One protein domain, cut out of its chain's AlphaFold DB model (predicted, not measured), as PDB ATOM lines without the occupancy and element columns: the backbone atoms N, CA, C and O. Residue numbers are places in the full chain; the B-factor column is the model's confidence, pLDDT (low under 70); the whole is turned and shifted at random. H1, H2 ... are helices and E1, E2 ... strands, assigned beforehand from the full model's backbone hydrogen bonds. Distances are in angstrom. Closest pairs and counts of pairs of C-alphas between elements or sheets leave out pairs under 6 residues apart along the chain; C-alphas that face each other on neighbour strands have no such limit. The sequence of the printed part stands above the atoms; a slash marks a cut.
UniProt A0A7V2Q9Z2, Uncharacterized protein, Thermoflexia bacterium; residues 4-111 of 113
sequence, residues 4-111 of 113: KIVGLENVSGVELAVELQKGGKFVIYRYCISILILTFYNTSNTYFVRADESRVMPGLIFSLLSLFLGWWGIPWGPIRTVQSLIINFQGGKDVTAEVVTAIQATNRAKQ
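This is residues 4 to 111 of the 113 residues of an uncharacterized protein of Thermoflexia bacterium (UniProt A0A7V2Q9Z2). A long hairpin of strands E1 and E2 has a helical hairpin, H2 and H3, packed along E1; residues 101 to 111 of H4 stick out. The 108 printed residues include H1 E1 E2 H2 H3 H4 in order, mixed in class. The whole is only just loose, radius of gyration of the C-alphas 16.1 A, spans 50 by 31 by 19 A.

First comes H1, residues 13 to 21. Hairpin strands E1, residues 25 to 35, and E2, residues 38 to 49, are antiparallel; N 27 and O 47 are within hydrogen-bond range, 2.9 A. H2, residues 57 to 69, touches H3, residues 76 to 89, opposite ways at a shallow tilt of 15 degrees; their closest C-alphas, 59 and 88, are 5.0 A apart. Every O i to N i+4 pair is within range in H1, H3 and H4, residues 96 to 111; in H2, 7 of 9.

H1 begins at C-alpha 13, at (0.336, -17.965, -33.514), and H4 ends at C-alpha 111, at (-8.827, -24.509, -22.269). E1 is 32.9 A long.

The printed part has no cut; confidence is low at residues 9 to 10.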
ATOM      1  N   LYS A   4      11.744 -12.603 -21.335       81.25
ATOM      2  CA  LYS A   4      10.850 -12.304 -22.458       81.25
ATOM      3  C   LYS A   4      11.337 -13.044 -23.699       81.25
ATOM      4  O   LYS A   4      12.527 -13.346 -23.807       81.25
ATOM      5  N   ILE A   5      10.418 -13.323 -24.616       81.06
ATOM      6  CA  ILE A   5      10.772 -13.761 -25.962       81.06
ATOM      7  C   ILE A   5      10.806 -12.507 -26.839       81.06
ATOM      8  O   ILE A   5       9.809 -11.798 -26.933       81.06
ATOM      9  N   VAL A   6      11.968 -12.206 -27.405       81.56
ATOM     10  CA  VAL A   6      12.219 -11.069 -28.296       81.56
ATOM     11  C   VAL A   6      11.926 -11.505 -29.731       81.56
ATOM     12  O   VAL A   6      12.366 -12.585 -30.130       81.56
ATOM     13  N   GLY A   7      11.202 -10.680 -30.494       77.31
ATOM     14  CA  GLY A   7      10.842 -10.965 -31.887       77.31
ATOM     15  C   GLY A   7       9.479 -11.641 -32.066       77.31
ATOM     16  O   GLY A   7       9.137 -12.028 -33.179       77.31
ATOM     17  N   LEU A   8       8.691 -11.775 -30.989       77.75
ATOM     18  CA  LEU A   8       7.312 -12.285 -31.029       77.75
ATOM     19  C   LEU A   8       6.248 -11.183 -30.917       77.75
ATOM     20  O   LEU A   8       5.064 -11.488 -31.009       77.75
ATOM     21  N   GLU A   9       6.632  -9.918 -30.731       69.88
ATOM     22  CA  GLU A   9       5.698  -8.815 -30.455       69.88
ATOM     23  C   GLU A   9       4.603  -8.591 -31.516       69.88
ATOM     24  O   GLU A   9       3.565  -8.032 -31.178       69.88
ATOM     25  N   ASN A  10       4.794  -9.061 -32.756       64.44
ATOM     26  CA  ASN A  10       3.832  -8.891 -33.854       64.44
ATOM     27  C   ASN A  10       3.518 -10.185 -34.627       64.44
ATOM     28  O   ASN A  10       2.901 -10.120 -35.685       64.44
ATOM     29  N   VAL A  11       3.952 -11.353 -34.142       75.44
ATOM     30  CA  VAL A  11       3.805 -12.615 -34.887       75.44
ATOM     31  C   VAL A  11       2.555 -13.348 -34.411       75.44
ATOM     32  O   VAL A  11       2.436 -13.691 -33.232       75.44
ATOM     33  N   SER A  12       1.611 -13.606 -35.320       80.12
ATOM     34  CA  SER A  12       0.421 -14.399 -34.985       80.12
ATOM     35  C   SER A  12       0.798 -15.858 -34.689       80.12
ATOM     36  O   SER A  12       1.767 -16.381 -35.234       80.12
ATOM     37  N   GLY A  13       0.028 -16.564 -33.854       79.56
ATOM     38  CA  GLY A  13       0.336 -17.965 -33.514       79.56
ATOM     39  C   GLY A  13       0.395 -18.901 -34.733       79.56
ATOM     40  O   GLY A  13       1.166 -19.860 -34.738       79.56
ATOM     41  N   VAL A  14      -0.377 -18.596 -35.781       82.12
ATOM     42  CA  VAL A  14      -0.364 -19.329 -37.057       82.12
ATOM     43  C   VAL A  14       0.907 -19.023 -37.847       82.12
ATOM     44  O   VAL A  14       1.578 -19.941 -38.309       82.12
ATOM     45  N   GLU A  15       1.277 -17.749 -37.957       84.44
ATOM     46  CA  GLU A  15       2.512 -17.318 -38.620       84.44
ATOM     47  C   GLU A  15       3.757 -17.876 -37.921       84.44
ATOM     48  O   GLU A  15       4.679 -18.346 -38.581       84.44
ATOM     49  N   LEU A  16       3.743 -17.936 -36.587       86.88
ATOM     50  CA  LEU A  16       4.804 -18.557 -35.804       86.88
ATOM     51  C   LEU A  16       4.960 -20.045 -36.139       86.88
ATOM     52  O   LEU A  16       6.079 -20.523 -36.301       86.88
ATOM     53  N   ALA A  17       3.852 -20.782 -36.254       86.00
ATOM     54  CA  ALA A  17       3.888 -22.194 -36.623       86.00
ATOM     55  C   ALA A  17       4.437 -22.400 -38.044       86.00
ATOM     56  O   ALA A  17       5.216 -23.326 -38.271       86.00
ATOM     57  N   VAL A  18       4.072 -21.518 -38.979       89.25
ATOM     58  CA  VAL A  18       4.601 -21.525 -40.351       89.25
ATOM     59  C   VAL A  18       6.103 -21.244 -40.356       89.25
ATOM     60  O   VAL A  18       6.856 -21.982 -40.988       89.25
ATOM     61  N   GLU A  19       6.569 -20.232 -39.626       88.25
ATOM     62  CA  GLU A  19       7.998 -19.916 -39.558       88.25
ATOM     63  C   GLU A  19       8.815 -21.004 -38.855       88.25
ATOM     64  O   GLU A  19       9.905 -21.344 -39.308       88.25
ATOM     65  N   LEU A  20       8.276 -21.642 -37.813       89.94
ATOM     66  CA  LEU A  20       8.907 -22.810 -37.191       89.94
ATOM     67  C   LEU A  20       9.046 -23.978 -38.179       89.94
ATOM     68  O   LEU A  20      10.090 -24.626 -38.212       89.94
ATOM     69  N   GLN A  21       8.037 -24.225 -39.022       88.81
ATOM     70  CA  GLN A  21       8.112 -25.254 -40.070       88.81
ATOM     71  C   GLN A  21       9.141 -24.920 -41.154       88.81
ATOM     72  O   GLN A  21       9.806 -25.822 -41.659       88.81
ATOM     73  N   LYS A  22       9.317 -23.636 -41.484       90.31
ATOM     74  CA  LYS A  22      10.363 -23.173 -42.408       90.31
ATOM     75  C   LYS A  22      11.781 -23.290 -41.833       90.31
ATOM     76  O   LYS A  22      12.744 -23.123 -42.573       90.31
ATOM     77  N   GLY A  23      11.921 -23.588 -40.540       90.00
ATOM     78  CA  GLY A  23      13.211 -23.720 -39.861       90.00
ATOM     79  C   GLY A  23      13.571 -22.544 -38.954       90.00
ATOM     80  O   GLY A  23      14.724 -22.446 -38.533       90.00
ATOM     81  N   GLY A  24      12.613 -21.669 -38.635       90.69
ATOM     82  CA  GLY A  24      12.745 -20.674 -37.577       90.69
ATOM     83  C   GLY A  24      13.023 -21.339 -36.228       90.69
ATOM     84  O   GLY A  24      12.570 -22.453 -35.957       90.69
ATOM     85  N   LYS A  25      13.812 -20.676 -35.383       92.69
ATOM     86  CA  LYS A  25      14.309 -21.252 -34.128       92.69
ATOM     87  C   LYS A  25      14.208 -20.269 -32.981       92.69
ATOM     88  O   LYS A  25      14.419 -19.069 -33.144       92.69
ATOM     89  N   PHE A  26      13.976 -20.806 -31.789       93.12
ATOM     90  CA  PHE A  26      14.174 -20.069 -30.552       93.12
ATOM     91  C   PHE A  26      15.586 -20.313 -30.045       93.12
ATOM     92  O   PHE A  26      15.977 -21.452 -29.801       93.12
ATOM     93  N   VAL A  27      16.352 -19.242 -29.867       93.19
ATOM     94  CA  VAL A  27      17.744 -19.321 -29.424       93.19
ATOM     95  C   VAL A  27      17.987 -18.443 -28.207       93.19
ATOM     96  O   VAL A  27      17.417 -17.362 -28.062       93.19
ATOM     97  N   ILE A  28      18.859 -18.909 -27.318       94.50
ATOM     98  CA  ILE A  28      19.407 -18.099 -26.227       94.50
ATOM     99  C   ILE A  28      20.915 -17.974 -26.390       94.50
ATOM    100  O   ILE A  28      21.612 -18.939 -26.713       94.50
ATOM    101  N   TYR A  29      21.433 -16.793 -26.095       94.25
ATOM    102  CA  TYR A  29      22.861 -16.520 -26.077       94.25
ATOM    103  C   TYR A  29      23.378 -16.569 -24.650       94.25
ATOM    104  O   TYR A  29      22.626 -16.436 -23.677       94.25
ATOM    105  N   ARG A  30      24.680 -16.791 -24.513       92.81
ATOM    106  CA  ARG A  30      25.353 -16.786 -23.218       92.81
ATOM    107  C   ARG A  30      26.266 -15.592 -23.114       92.81
ATOM    108  O   ARG A  30      26.884 -15.191 -24.095       92.81
ATOM    109  N   TYR A  31      26.375 -15.065 -21.906       91.88
ATOM    110  CA  TYR A  31      27.347 -14.035 -21.619       91.88
ATOM    111  C   TYR A  31      28.030 -14.276 -20.281       91.88
ATOM    112  O   TYR A  31      27.447 -14.831 -19.342       91.88
ATOM    113  N   CYS A  32      29.292 -13.868 -20.225       91.69
ATOM    114  CA  CYS A  32      30.124 -13.940 -19.042       91.69
ATOM    115  C   CYS A  32      30.563 -12.534 -18.639       91.69
ATOM    116  O   CYS A  32      31.089 -11.785 -19.452       91.69
ATOM    117  N   ILE A  33      30.343 -12.176 -17.381       90.69
ATOM    118  CA  ILE A  33      30.900 -10.966 -16.780       90.69
ATOM    119  C   ILE A  33      31.587 -11.402 -15.499       90.69
ATOM    120  O   ILE A  33      30.964 -12.028 -14.646       90.69
ATOM    121  N   SER A  34      32.851 -11.051 -15.349       88.62
ATOM    122  CA  SER A  34      33.636 -11.334 -14.163       88.62
ATOM    123  C   SER A  34      34.129 -10.035 -13.546       88.62
ATOM    124  O   SER A  34      34.541  -9.115 -14.247       88.62
ATOM    125  N   ILE A  35      34.100  -9.972 -12.219       86.38
ATOM    126  CA  ILE A  35      34.625  -8.866 -11.426       86.38
ATOM    127  C   ILE A  35      35.510  -9.486 -10.349       86.38
ATOM    128  O   ILE A  35      35.004 -10.054  -9.379       86.38
ATOM    129  N   LEU A  36      36.828  -9.387 -10.528       81.38
ATOM    130  CA  LEU A  36      37.844  -9.919  -9.612       81.38
ATOM    131  C   LEU A  36      37.674 -11.422  -9.321       81.38
ATOM    132  O   LEU A  36      38.142 -12.252 -10.080       81.38
ATOM    133  N   ILE A  37      37.007 -11.803  -8.233       80.81
ATOM    134  CA  ILE A  37      36.787 -13.213  -7.859       80.81
ATOM    135  C   ILE A  37      35.375 -13.712  -8.186       80.81
ATOM    136  O   ILE A  37      35.097 -14.905  -8.095       80.81
ATOM    137  N   LEU A  38      34.468 -12.813  -8.568       84.25
ATOM    138  CA  LEU A  38      33.086 -13.149  -8.883       84.25
ATOM    139  C   LEU A  38      32.942 -13.349 -10.388       84.25
ATOM    140  O   LEU A  38      33.338 -12.497 -11.176       84.25
ATOM    141  N   THR A  39      32.360 -14.476 -10.794       87.88
ATOM    142  CA  THR A  39      32.052 -14.784 -12.196       87.88
ATOM    143  C   THR A  39      30.551 -14.960 -12.350       87.88
ATOM    144  O   THR A  39      29.963 -15.893 -11.806       87.88
ATOM    145  N   PHE A  40      29.928 -14.088 -13.131       89.31
ATOM    146  CA  PHE A  40      28.540 -14.204 -13.548       89.31
ATOM    147  C   PHE A  40      28.495 -14.843 -14.928       89.31
ATOM    148  O   PHE A  40      29.037 -14.319 -15.901       89.31
ATOM    149  N   TYR A  41      27.833 -15.989 -15.015       90.44
ATOM    150  CA  TYR A  41      27.634 -16.707 -16.263       90.44
ATOM    151  C   TYR A  41      26.145 -16.943 -16.454       90.44
ATOM    152  O   TYR A  41      25.545 -17.771 -15.767       90.44
ATOM    153  N   ASN A  42      25.539 -16.164 -17.344       90.19
ATOM    154  CA  ASN A  42      24.093 -16.118 -17.492       90.19
ATOM    155  C   ASN A  42      23.680 -16.199 -18.968       90.19
ATOM    156  O   ASN A  42      24.499 -16.279 -19.886       90.19
ATOM    157  N   THR A  43      22.372 -16.253 -19.177       91.75
ATOM    158  CA  THR A  43      21.721 -16.429 -20.473       91.75
ATOM    159  C   THR A  43      20.919 -15.184 -20.812       91.75
ATOM    160  O   THR A  43      20.346 -14.555 -19.923       91.75
ATOM    161  N   SER A  44      20.871 -14.838 -22.093       89.62
ATOM    162  CA  SER A  44      20.039 -13.754 -22.598       89.62
ATOM    163  C   SER A  44      18.543 -14.088 -22.495       89.62
ATOM    164  O   SER A  44      18.140 -15.194 -22.117       89.62
ATOM    165  N   ASN A  45      17.711 -13.128 -22.901       90.56
ATOM    166  CA  ASN A  45      16.334 -13.409 -23.298       90.56
ATOM    167  C   ASN A  45      16.298 -14.411 -24.463       90.56
ATOM    168  O   ASN A  45      17.304 -14.608 -25.152       90.56
ATOM    169  N   THR A  46      15.148 -15.047 -24.660       90.50
ATOM    170  CA  THR A  46      14.930 -15.938 -25.802       90.50
ATOM    171  C   THR A  46      14.704 -15.088 -27.040       90.50
ATOM    172  O   THR A  46      13.863 -14.198 -27.015       90.50
ATOM    173  N   TYR A  47      15.437 -15.348 -28.112       90.88
ATOM    174  CA  TYR A  47      15.260 -14.685 -29.399       90.88
ATOM    175  C   TYR A  47      14.560 -15.645 -30.345       90.88
ATOM    176  O   TYR A  47      14.991 -16.791 -30.483       90.88
ATOM    177  N   PHE A  48      13.493 -15.184 -30.986       91.75
ATOM    178  CA  PHE A  48      12.952 -15.860 -32.153       91.75
ATOM    179  C   PHE A  48      13.729 -15.384 -33.381       91.75
ATOM    180  O   PHE A  48      13.736 -14.192 -33.672       91.75
ATOM    181  N   VAL A  49      14.424 -16.304 -34.048       90.44
ATOM    182  CA  VAL A  49      15.191 -16.022 -35.266       90.44
ATOM    183  C   VAL A  49      14.512 -16.742 -36.418       90.44
ATOM    184  O   VAL A  49      14.304 -17.960 -36.348       90.44
ATOM    185  N   ARG A  50      14.150 -15.990 -37.459       89.38
ATOM    186  CA  ARG A  50      13.513 -16.547 -38.658       89.38
ATOM    187  C   ARG A  50      14.487 -17.419 -39.448       89.38
ATOM    188  O   ARG A  50      15.700 -17.352 -39.251       89.38
ATOM    189  N   ALA A  51      13.956 -18.255 -40.337       87.25
ATOM    190  CA  ALA A  51      14.765 -19.187 -41.125       87.25
ATOM    191  C   ALA A  51      15.790 -18.480 -42.039       87.25
ATOM    192  O   ALA A  51      16.854 -19.030 -42.318       87.25
ATOM    193  N   ASP A  52      15.476 -17.265 -42.481       87.00
ATOM    194  CA  ASP A  52      16.285 -16.409 -43.350       87.00
ATOM    195  C   ASP A  52      17.217 -15.448 -42.586       87.00
ATOM    196  O   ASP A  52      18.076 -14.800 -43.185       87.00
ATOM    197  N   GLU A  53      17.099 -15.375 -41.259       87.38
ATOM    198  CA  GLU A  53      17.886 -14.474 -40.419       87.38
ATOM    199  C   GLU A  53      19.147 -15.150 -39.851       87.38
ATOM    200  O   GLU A  53      19.193 -16.335 -39.506       87.38
ATOM    201  N   SER A  54      20.215 -14.364 -39.685       87.38
ATOM    202  CA  SER A  54      21.448 -14.865 -39.077       87.38
ATOM    203  C   SER A  54      21.295 -15.053 -37.568       87.38
ATOM    204  O   SER A  54      21.204 -14.089 -36.807       87.38
ATOM    205  N   ARG A  55      21.409 -16.304 -37.116       88.50
ATOM    206  CA  ARG A  55      21.455 -16.675 -35.690       88.50
ATOM    207  C   ARG A  55      22.720 -16.213 -34.965       88.50
ATOM    208  O   ARG A  55      22.796 -16.321 -33.753       88.50
ATOM    209  N   VAL A  56      23.751 -15.753 -35.668       89.94
ATOM    210  CA  VAL A  56      25.007 -15.329 -35.021       89.94
ATOM    211  C   VAL A  56      24.966 -13.845 -34.671       89.94
ATOM    212  O   VAL A  56      25.500 -13.449 -33.636       89.94
ATOM    213  N   MET A  57      24.289 -13.030 -35.487       89.12
ATOM    214  CA  MET A  57      24.285 -11.571 -35.344       89.12
ATOM    215  C   MET A  57      23.798 -11.088 -33.968       89.12
ATOM    216  O   MET A  57      24.525 -10.318 -33.336       89.12
ATOM    217  N   PRO A  58      22.666 -11.576 -33.420       87.75
ATOM    218  CA  PRO A  58      22.234 -11.162 -32.085       87.75
ATOM    219  C   PRO A  58      23.186 -11.645 -30.976       87.75
ATOM    220  O   PRO A  58      23.267 -11.030 -29.915       87.75
ATOM    221  N   GLY A  59      23.945 -12.718 -31.222       89.56
ATOM    222  CA  GLY A  59      24.944 -13.274 -30.311       89.56
ATOM    223  C   GLY A  59      26.248 -12.477 -30.218       89.56
ATOM    224  O   GLY A  59      27.001 -12.644 -29.253       89.56
ATOM    225  N   LEU A  60      26.536 -11.602 -31.187       92.25
ATOM    226  CA  LEU A  60      27.802 -10.865 -31.241       92.25
ATOM    227  C   LEU A  60      27.959  -9.897 -30.071       92.25
ATOM    228  O   LEU A  60      29.028  -9.853 -29.467       92.25
ATOM    229  N   ILE A  61      26.899  -9.184 -29.683       92.38
ATOM    230  CA  ILE A  61      26.971  -8.246 -28.555       92.38
ATOM    231  C   ILE A  61      27.303  -8.967 -27.240       92.38
ATOM    232  O   ILE A  61      28.137  -8.502 -26.467       92.38
ATOM    233  N   PHE A  62      26.731 -10.155 -27.024       92.19
ATOM    234  CA  PHE A  62      27.020 -10.999 -25.861       92.19
ATOM    235  C   PHE A  62      28.430 -11.593 -25.911       92.19
ATOM    236  O   PHE A  62      29.067 -11.785 -24.874       92.19
ATOM    237  N   SER A  63      28.931 -11.856 -27.117       91.38
ATOM    238  CA  SER A  63      30.296 -12.324 -27.350       91.38
ATOM    239  C   SER A  63      31.315 -11.236 -27.033       91.38
ATOM    240  O   SER A  63      32.252 -11.498 -26.289       91.38
ATOM    241  N   LEU A  64      31.090 -10.003 -27.500       93.00
ATOM    242  CA  LEU A  64      31.922  -8.843 -27.165       93.00
ATOM    243  C   LEU A  64      31.903  -8.568 -25.660       93.00
ATOM    244  O   LEU A  64      32.958  -8.424 -25.050       93.00
ATOM    245  N   LEU A  65      30.719  -8.578 -25.040       92.44
ATOM    246  CA  LEU A  65      30.581  -8.421 -23.592       92.44
ATOM    247  C   LEU A  65      31.440  -9.446 -22.840       92.44
ATOM    248  O   LEU A  65      32.206  -9.083 -21.951       92.44
ATOM    249  N   SER A  66      31.357 -10.713 -23.244       91.94
ATOM    250  CA  SER A  66      32.128 -11.795 -22.628       91.94
ATOM    251  C   SER A  66      33.623 -11.657 -22.883       91.94
ATOM    252  O   SER A  66      34.419 -11.857 -21.974       91.94
ATOM    253  N   LEU A  67      34.011 -11.254 -24.093       92.44
ATOM    254  CA  LEU A  67      35.402 -11.049 -24.481       92.44
ATOM    255  C   LEU A  67      36.070  -9.890 -23.732       92.44
ATOM    256  O   LEU A  67      37.273  -9.933 -23.537       92.44
ATOM    257  N   PHE A  68      35.348  -8.854 -23.316       91.62
ATOM    258  CA  PHE A  68      35.971  -7.741 -22.587       91.62
ATOM    259  C   PHE A  68      35.814  -7.869 -21.073       91.62
ATOM    260  O   PHE A  68      36.691  -7.450 -20.315       91.62
ATOM    261  N   LEU A  69      34.716  -8.469 -20.614       92.25
ATOM    262  CA  LEU A  69      34.360  -8.487 -19.197       92.25
ATOM    263  C   LEU A  69      34.471  -9.868 -18.551       92.25
ATOM    264  O   LEU A  69      34.413  -9.960 -17.334       92.25
ATOM    265  N   GLY A  70      34.631 -10.952 -19.304       89.06
ATOM    266  CA  GLY A  70      34.591 -12.303 -18.748       89.06
ATOM    267  C   GLY A  70      35.908 -12.795 -18.133       89.06
ATOM    268  O   GLY A  70      35.878 -13.666 -17.265       89.06
ATOM    269  N   TRP A  71      37.060 -12.225 -18.501       88.75
ATOM    270  CA  TRP A  71      38.385 -12.760 -18.130       88.75
ATOM    271  C   TRP A  71      38.812 -12.516 -16.683       88.75
ATOM    272  O   TRP A  71      39.661 -13.242 -16.175       88.75
ATOM    273  N   TRP A  72      38.239 -11.515 -16.015       84.56
ATOM    274  CA  TRP A  72      38.752 -11.021 -14.733       84.56
ATOM    275  C   TRP A  72      38.626 -12.019 -13.573       84.56
ATOM    276  O   TRP A  72      39.280 -11.823 -12.559       84.56
ATOM    277  N   GLY A  73      37.813 -13.073 -13.723       80.62
ATOM    278  CA  GLY A  73      37.566 -14.119 -12.727       80.62
ATOM    279  C   GLY A  73      38.555 -15.275 -12.825       80.62
ATOM    280  O   GLY A  73      38.430 -16.096 -13.727       80.62
ATOM    281  N   ILE A  74      39.500 -15.416 -11.897       82.62
ATOM    282  CA  ILE A  74      40.452 -16.544 -11.916       82.62
ATOM    283  C   ILE A  74      39.927 -17.691 -11.033       82.62
ATOM    284  O   ILE A  74      39.594 -17.442  -9.876       82.62
ATOM    285  N   PRO A  75      39.860 -18.953 -11.512       79.62
ATOM    286  CA  PRO A  75      40.170 -19.441 -12.865       79.62
ATOM    287  C   PRO A  75      38.962 -19.478 -13.826       79.62
ATOM    288  O   PRO A  75      39.120 -19.767 -15.012       79.62
ATOM    289  N   TRP A  76      37.740 -19.262 -13.334       85.69
ATOM    290  CA  TRP A  76      36.516 -19.623 -14.063       85.69
ATOM    291  C   TRP A  76      36.152 -18.682 -15.213       85.69
ATOM    292  O   TRP A  76      35.563 -19.125 -16.198       85.69
ATOM    293  N   GLY A  77      36.511 -17.408 -15.113       86.38
ATOM    294  CA  GLY A  77      36.235 -16.361 -16.089       86.38
ATOM    295  C   GLY A  77      36.721 -16.708 -17.498       86.38
ATOM    296  O   GLY A  77      35.886 -16.792 -18.402       86.38
ATOM    297  N   PRO A  78      38.016 -17.011 -17.710       88.00
ATOM    298  CA  PRO A  78      38.530 -17.442 -19.009       88.00
ATOM    299  C   PRO A  78      37.778 -18.638 -19.607       88.00
ATOM    300  O   PRO A  78      37.356 -18.599 -20.763       88.00
ATOM    301  N   ILE A  79      37.526 -19.675 -18.801       90.56
ATOM    302  CA  ILE A  79      36.827 -20.891 -19.244       90.56
ATOM    303  C   ILE A  79      35.398 -20.555 -19.698       90.56
ATOM    304  O   ILE A  79      34.970 -20.950 -20.784       90.56
ATOM    305  N   ARG A  80      34.651 -19.795 -18.887       92.12
ATOM    306  CA  ARG A  80      33.265 -19.399 -19.184       92.12
ATOM    307  C   ARG A  80      33.179 -18.437 -20.365       92.12
ATOM    308  O   ARG A  80      32.227 -18.525 -21.141       92.12
ATOM    309  N   THR A  81      34.178 -17.573 -20.524       91.69
ATOM    310  CA  THR A  81      34.303 -16.657 -21.659       91.69
ATOM    311  C   THR A  81      34.431 -17.441 -22.956       91.69
ATOM    312  O   THR A  81      33.581 -17.299 -23.833       91.69
ATOM    313  N   VAL A  82      35.395 -18.363 -23.049       92.94
ATOM    314  CA  VAL A  82      35.574 -19.217 -24.237       92.94
ATOM    315  C   VAL A  82      34.305 -20.018 -24.538       92.94
ATOM    316  O   VAL A  82      33.843 -20.038 -25.678       92.94
ATOM    317  N   GLN A  83      33.674 -20.605 -23.517       93.38
ATOM    318  CA  GLN A  83      32.403 -21.315 -23.691       93.38
ATOM    319  C   GLN A  83      31.292 -20.415 -24.250       93.38
ATOM    320  O   GLN A  83      30.559 -20.840 -25.139       93.38
ATOM    321  N   SER A  84      31.140 -19.187 -23.739       92.31
ATOM    322  CA  SER A  84      30.129 -18.251 -24.252       92.31
ATOM    323  C   SER A  84      30.381 -17.857 -25.706       92.31
ATOM    324  O   SER A  84      29.433 -17.830 -26.484       92.31
ATOM    325  N   LEU A  85      31.644 -17.645 -26.092       93.50
ATOM    326  CA  LEU A  85      32.021 -17.333 -27.469       93.50
ATOM    327  C   LEU A  85      31.656 -18.484 -28.411       93.50
ATOM    328  O   LEU A  85      30.971 -18.257 -29.402       93.50
ATOM    329  N   ILE A  86      32.032 -19.722 -28.071       94.69
ATOM    330  CA  ILE A  86      31.711 -20.907 -28.883       94.69
ATOM    331  C   ILE A  86      30.197 -21.038 -29.074       94.69
ATOM    332  O   ILE A  86      29.726 -21.172 -30.202       94.69
ATOM    333  N   ILE A  87      29.426 -20.951 -27.987       93.19
ATOM    334  CA  ILE A  87      27.964 -21.094 -28.038       93.19
ATOM    335  C   ILE A  87      27.335 -19.990 -28.894       93.19
ATOM    336  O   ILE A  87      26.453 -20.264 -29.706       93.19
ATOM    337  N   ASN A  88      27.783 -18.744 -28.748       93.19
ATOM    338  CA  ASN A  88      27.219 -17.631 -29.503       93.19
ATOM    339  C   ASN A  88      27.593 -17.701 -30.992       93.19
ATOM    340  O   ASN A  88      26.727 -17.480 -31.837       93.19
ATOM    341  N   PHE A  89      28.832 -18.077 -31.327       92.69
ATOM    342  CA  PHE A  89      29.267 -18.237 -32.718       92.69
ATOM    343  C   PHE A  89      28.646 -19.453 -33.420       92.69
ATOM    344  O   PHE A  89      28.506 -19.440 -34.639       92.69
ATOM    345  N   GLN A  90      28.180 -20.464 -32.680       93.56
ATOM    346  CA  GLN A  90      27.348 -21.556 -33.218       93.56
ATOM    347  C   GLN A  90      25.882 -21.136 -33.483       93.56
ATOM    348  O   GLN A  90      25.059 -21.928 -33.960       93.56
ATOM    349  N   GLY A  91      25.556 -19.867 -33.220       88.81
ATOM    350  CA  GLY A  91      24.228 -19.288 -33.392       88.81
ATOM    351  C   GLY A  91      23.326 -19.459 -32.172       88.81
ATOM    352  O   GLY A  91      22.110 -19.573 -32.323       88.81
ATOM    353  N   GLY A  92      23.924 -19.515 -30.979       92.94
ATOM    354  CA  GLY A  92      23.226 -19.651 -29.705       92.94
ATOM    355  C   GLY A  92      22.823 -21.089 -29.376       92.94
ATOM    356  O   GLY A  92      22.960 -22.017 -30.175       92.94
ATOM    357  N   LYS A  93      22.305 -21.281 -28.161       94.25
ATOM    358  CA  LYS A  93      21.681 -22.544 -27.758       94.25
ATOM    359  C   LYS A  93      20.252 -22.574 -28.293       94.25
ATOM    360  O   LYS A  93      19.444 -21.735 -27.897       94.25
ATOM    361  N   ASP A  94      19.959 -23.562 -29.129       94.12
ATOM    362  CA  ASP A  94      18.602 -23.881 -29.578       94.12
ATOM    363  C   ASP A  94      17.756 -24.329 -28.376       94.12
ATOM    364  O   ASP A  94      18.156 -25.221 -27.625       94.12
ATOM    365  N   VAL A  95      16.632 -23.648 -28.167       93.56
ATOM    366  CA  VAL A  95      15.639 -23.925 -27.119       93.56
ATOM    367  C   VAL A  95      14.231 -24.053 -27.708       93.56
ATOM    368  O   VAL A  95      13.226 -23.811 -27.036       93.56
ATOM    369  N   THR A  96      14.146 -24.373 -29.000       92.31
ATOM    370  CA  THR A  96      12.881 -24.420 -29.740       92.31
ATOM    371  C   THR A  96      11.921 -25.441 -29.148       92.31
ATOM    372  O   THR A  96      10.752 -25.125 -28.936       92.31
ATOM    373  N   ALA A  97      12.419 -26.635 -28.824       91.06
ATOM    374  CA  ALA A  97      11.611 -27.694 -28.235       91.06
ATOM    375  C   ALA A  97      11.020 -27.257 -26.887       91.06
ATOM    376  O   ALA A  97       9.812 -27.349 -26.684       91.06
ATOM    377  N   GLU A  98      11.849 -26.705 -25.999       90.56
ATOM    378  CA  GLU A  98      11.427 -26.256 -24.674       90.56
ATOM    379  C   GLU A  98      10.363 -25.153 -24.752       90.56
ATOM    380  O   GLU A  98       9.378 -25.183 -24.011       90.56
ATOM    381  N   VAL A  99      10.530 -24.196 -25.670       89.56
ATOM    382  CA  VAL A  99       9.573 -23.097 -25.863       89.56
ATOM    383  C   VAL A  99       8.250 -23.607 -26.435       89.56
ATOM    384  O   VAL A  99       7.190 -23.246 -25.925       89.56
ATOM    385  N   VAL A 100       8.283 -24.477 -27.449       88.88
ATOM    386  CA  VAL A 100       7.067 -25.045 -28.054       88.88
ATOM    387  C   VAL A 100       6.283 -25.872 -27.035       88.88
ATOM    388  O   VAL A 100       5.068 -25.703 -26.916       88.88
ATOM    389  N   THR A 101       6.960 -26.710 -26.247       90.31
ATOM    390  CA  THR A 101       6.316 -27.481 -25.176       90.31
ATOM    391  C   THR A 101       5.681 -26.566 -24.126       90.31
ATOM    392  O   THR A 101       4.543 -26.803 -23.722       90.31
ATOM    393  N   ALA A 102       6.361 -25.488 -23.723       88.19
ATOM    394  CA  ALA A 102       5.819 -24.525 -22.762       88.19
ATOM    395  C   ALA A 102       4.572 -23.789 -23.294       88.19
ATOM    396  O   ALA A 102       3.603 -23.597 -22.553       88.19
ATOM    397  N   ILE A 103       4.557 -23.421 -24.581       86.00
ATOM    398  CA  ILE A 103       3.392 -22.806 -25.236       86.00
ATOM    399  C   ILE A 103       2.212 -23.785 -25.261       86.00
ATOM    400  O   ILE A 103       1.098 -23.420 -24.886       86.00
ATOM    401  N   GLN A 104       2.449 -25.041 -25.648       87.56
ATOM    402  CA  GLN A 104       1.404 -26.070 -25.691       87.56
ATOM    403  C   GLN A 104       0.803 -26.341 -24.308       87.56
ATOM    404  O   GLN A 104      -0.418 -26.403 -24.179       87.56
ATOM    405  N   ALA A 105       1.642 -26.462 -23.274       87.50
ATOM    406  CA  ALA A 105       1.188 -26.651 -21.898       87.50
ATOM    407  C   ALA A 105       0.316 -25.477 -21.421       87.50
ATOM    408  O   ALA A 105      -0.749 -25.686 -20.845       87.50
ATOM    409  N   THR A 106       0.730 -24.245 -21.732       87.00
ATOM    410  CA  THR A 106      -0.027 -23.032 -21.387       87.00
ATOM    411  C   THR A 106      -1.386 -22.984 -22.090       87.00
ATOM    412  O   THR A 106      -2.386 -22.616 -21.478       87.00
ATOM    413  N   ASN A 107      -1.441 -23.369 -23.368       84.50
ATOM    414  CA  ASN A 107      -2.687 -23.379 -24.135       84.50
ATOM    415  C   ASN A 107      -3.686 -24.414 -23.606       84.50
ATOM    416  O   ASN A 107      -4.869 -24.103 -23.531       84.50
ATOM    417  N   ARG A 108      -3.219 -25.601 -23.198       84.69
ATOM    418  CA  ARG A 108      -4.073 -26.625 -22.574       84.69
ATOM    419  C   ARG A 108      -4.681 -26.128 -21.267       84.69
ATOM    420  O   ARG A 108      -5.891 -26.163 -21.113       84.69
ATOM    421  N   ALA A 109      -3.860 -25.553 -20.388       87.06
ATOM    422  CA  ALA A 109      -4.334 -25.013 -19.114       87.06
ATOM    423  C   ALA A 109      -5.385 -23.899 -19.286       87.06
ATOM    424  O   ALA A 109      -6.296 -23.783 -18.478       87.06
ATOM    425  N   LYS A 110      -5.291 -23.085 -20.350       80.62
ATOM    426  CA  LYS A 110      -6.308 -22.067 -20.670       80.62
ATOM    427  C   LYS A 110      -7.620 -22.635 -21.214       80.62
ATOM    428  O   LYS A 110      -8.605 -21.913 -21.206       80.62
ATOM    429  N   GLN A 111      -7.621 -23.854 -21.747       78.81
ATOM    430  CA  GLN A 111      -8.827 -24.509 -22.269       78.81
ATOM    431  C   GLN A 111      -9.617 -25.242 -21.176       78.81
ATOM    432  O   GLN A 111     -10.770 -25.592 -21.395       78.81
TER     433      GLN A 111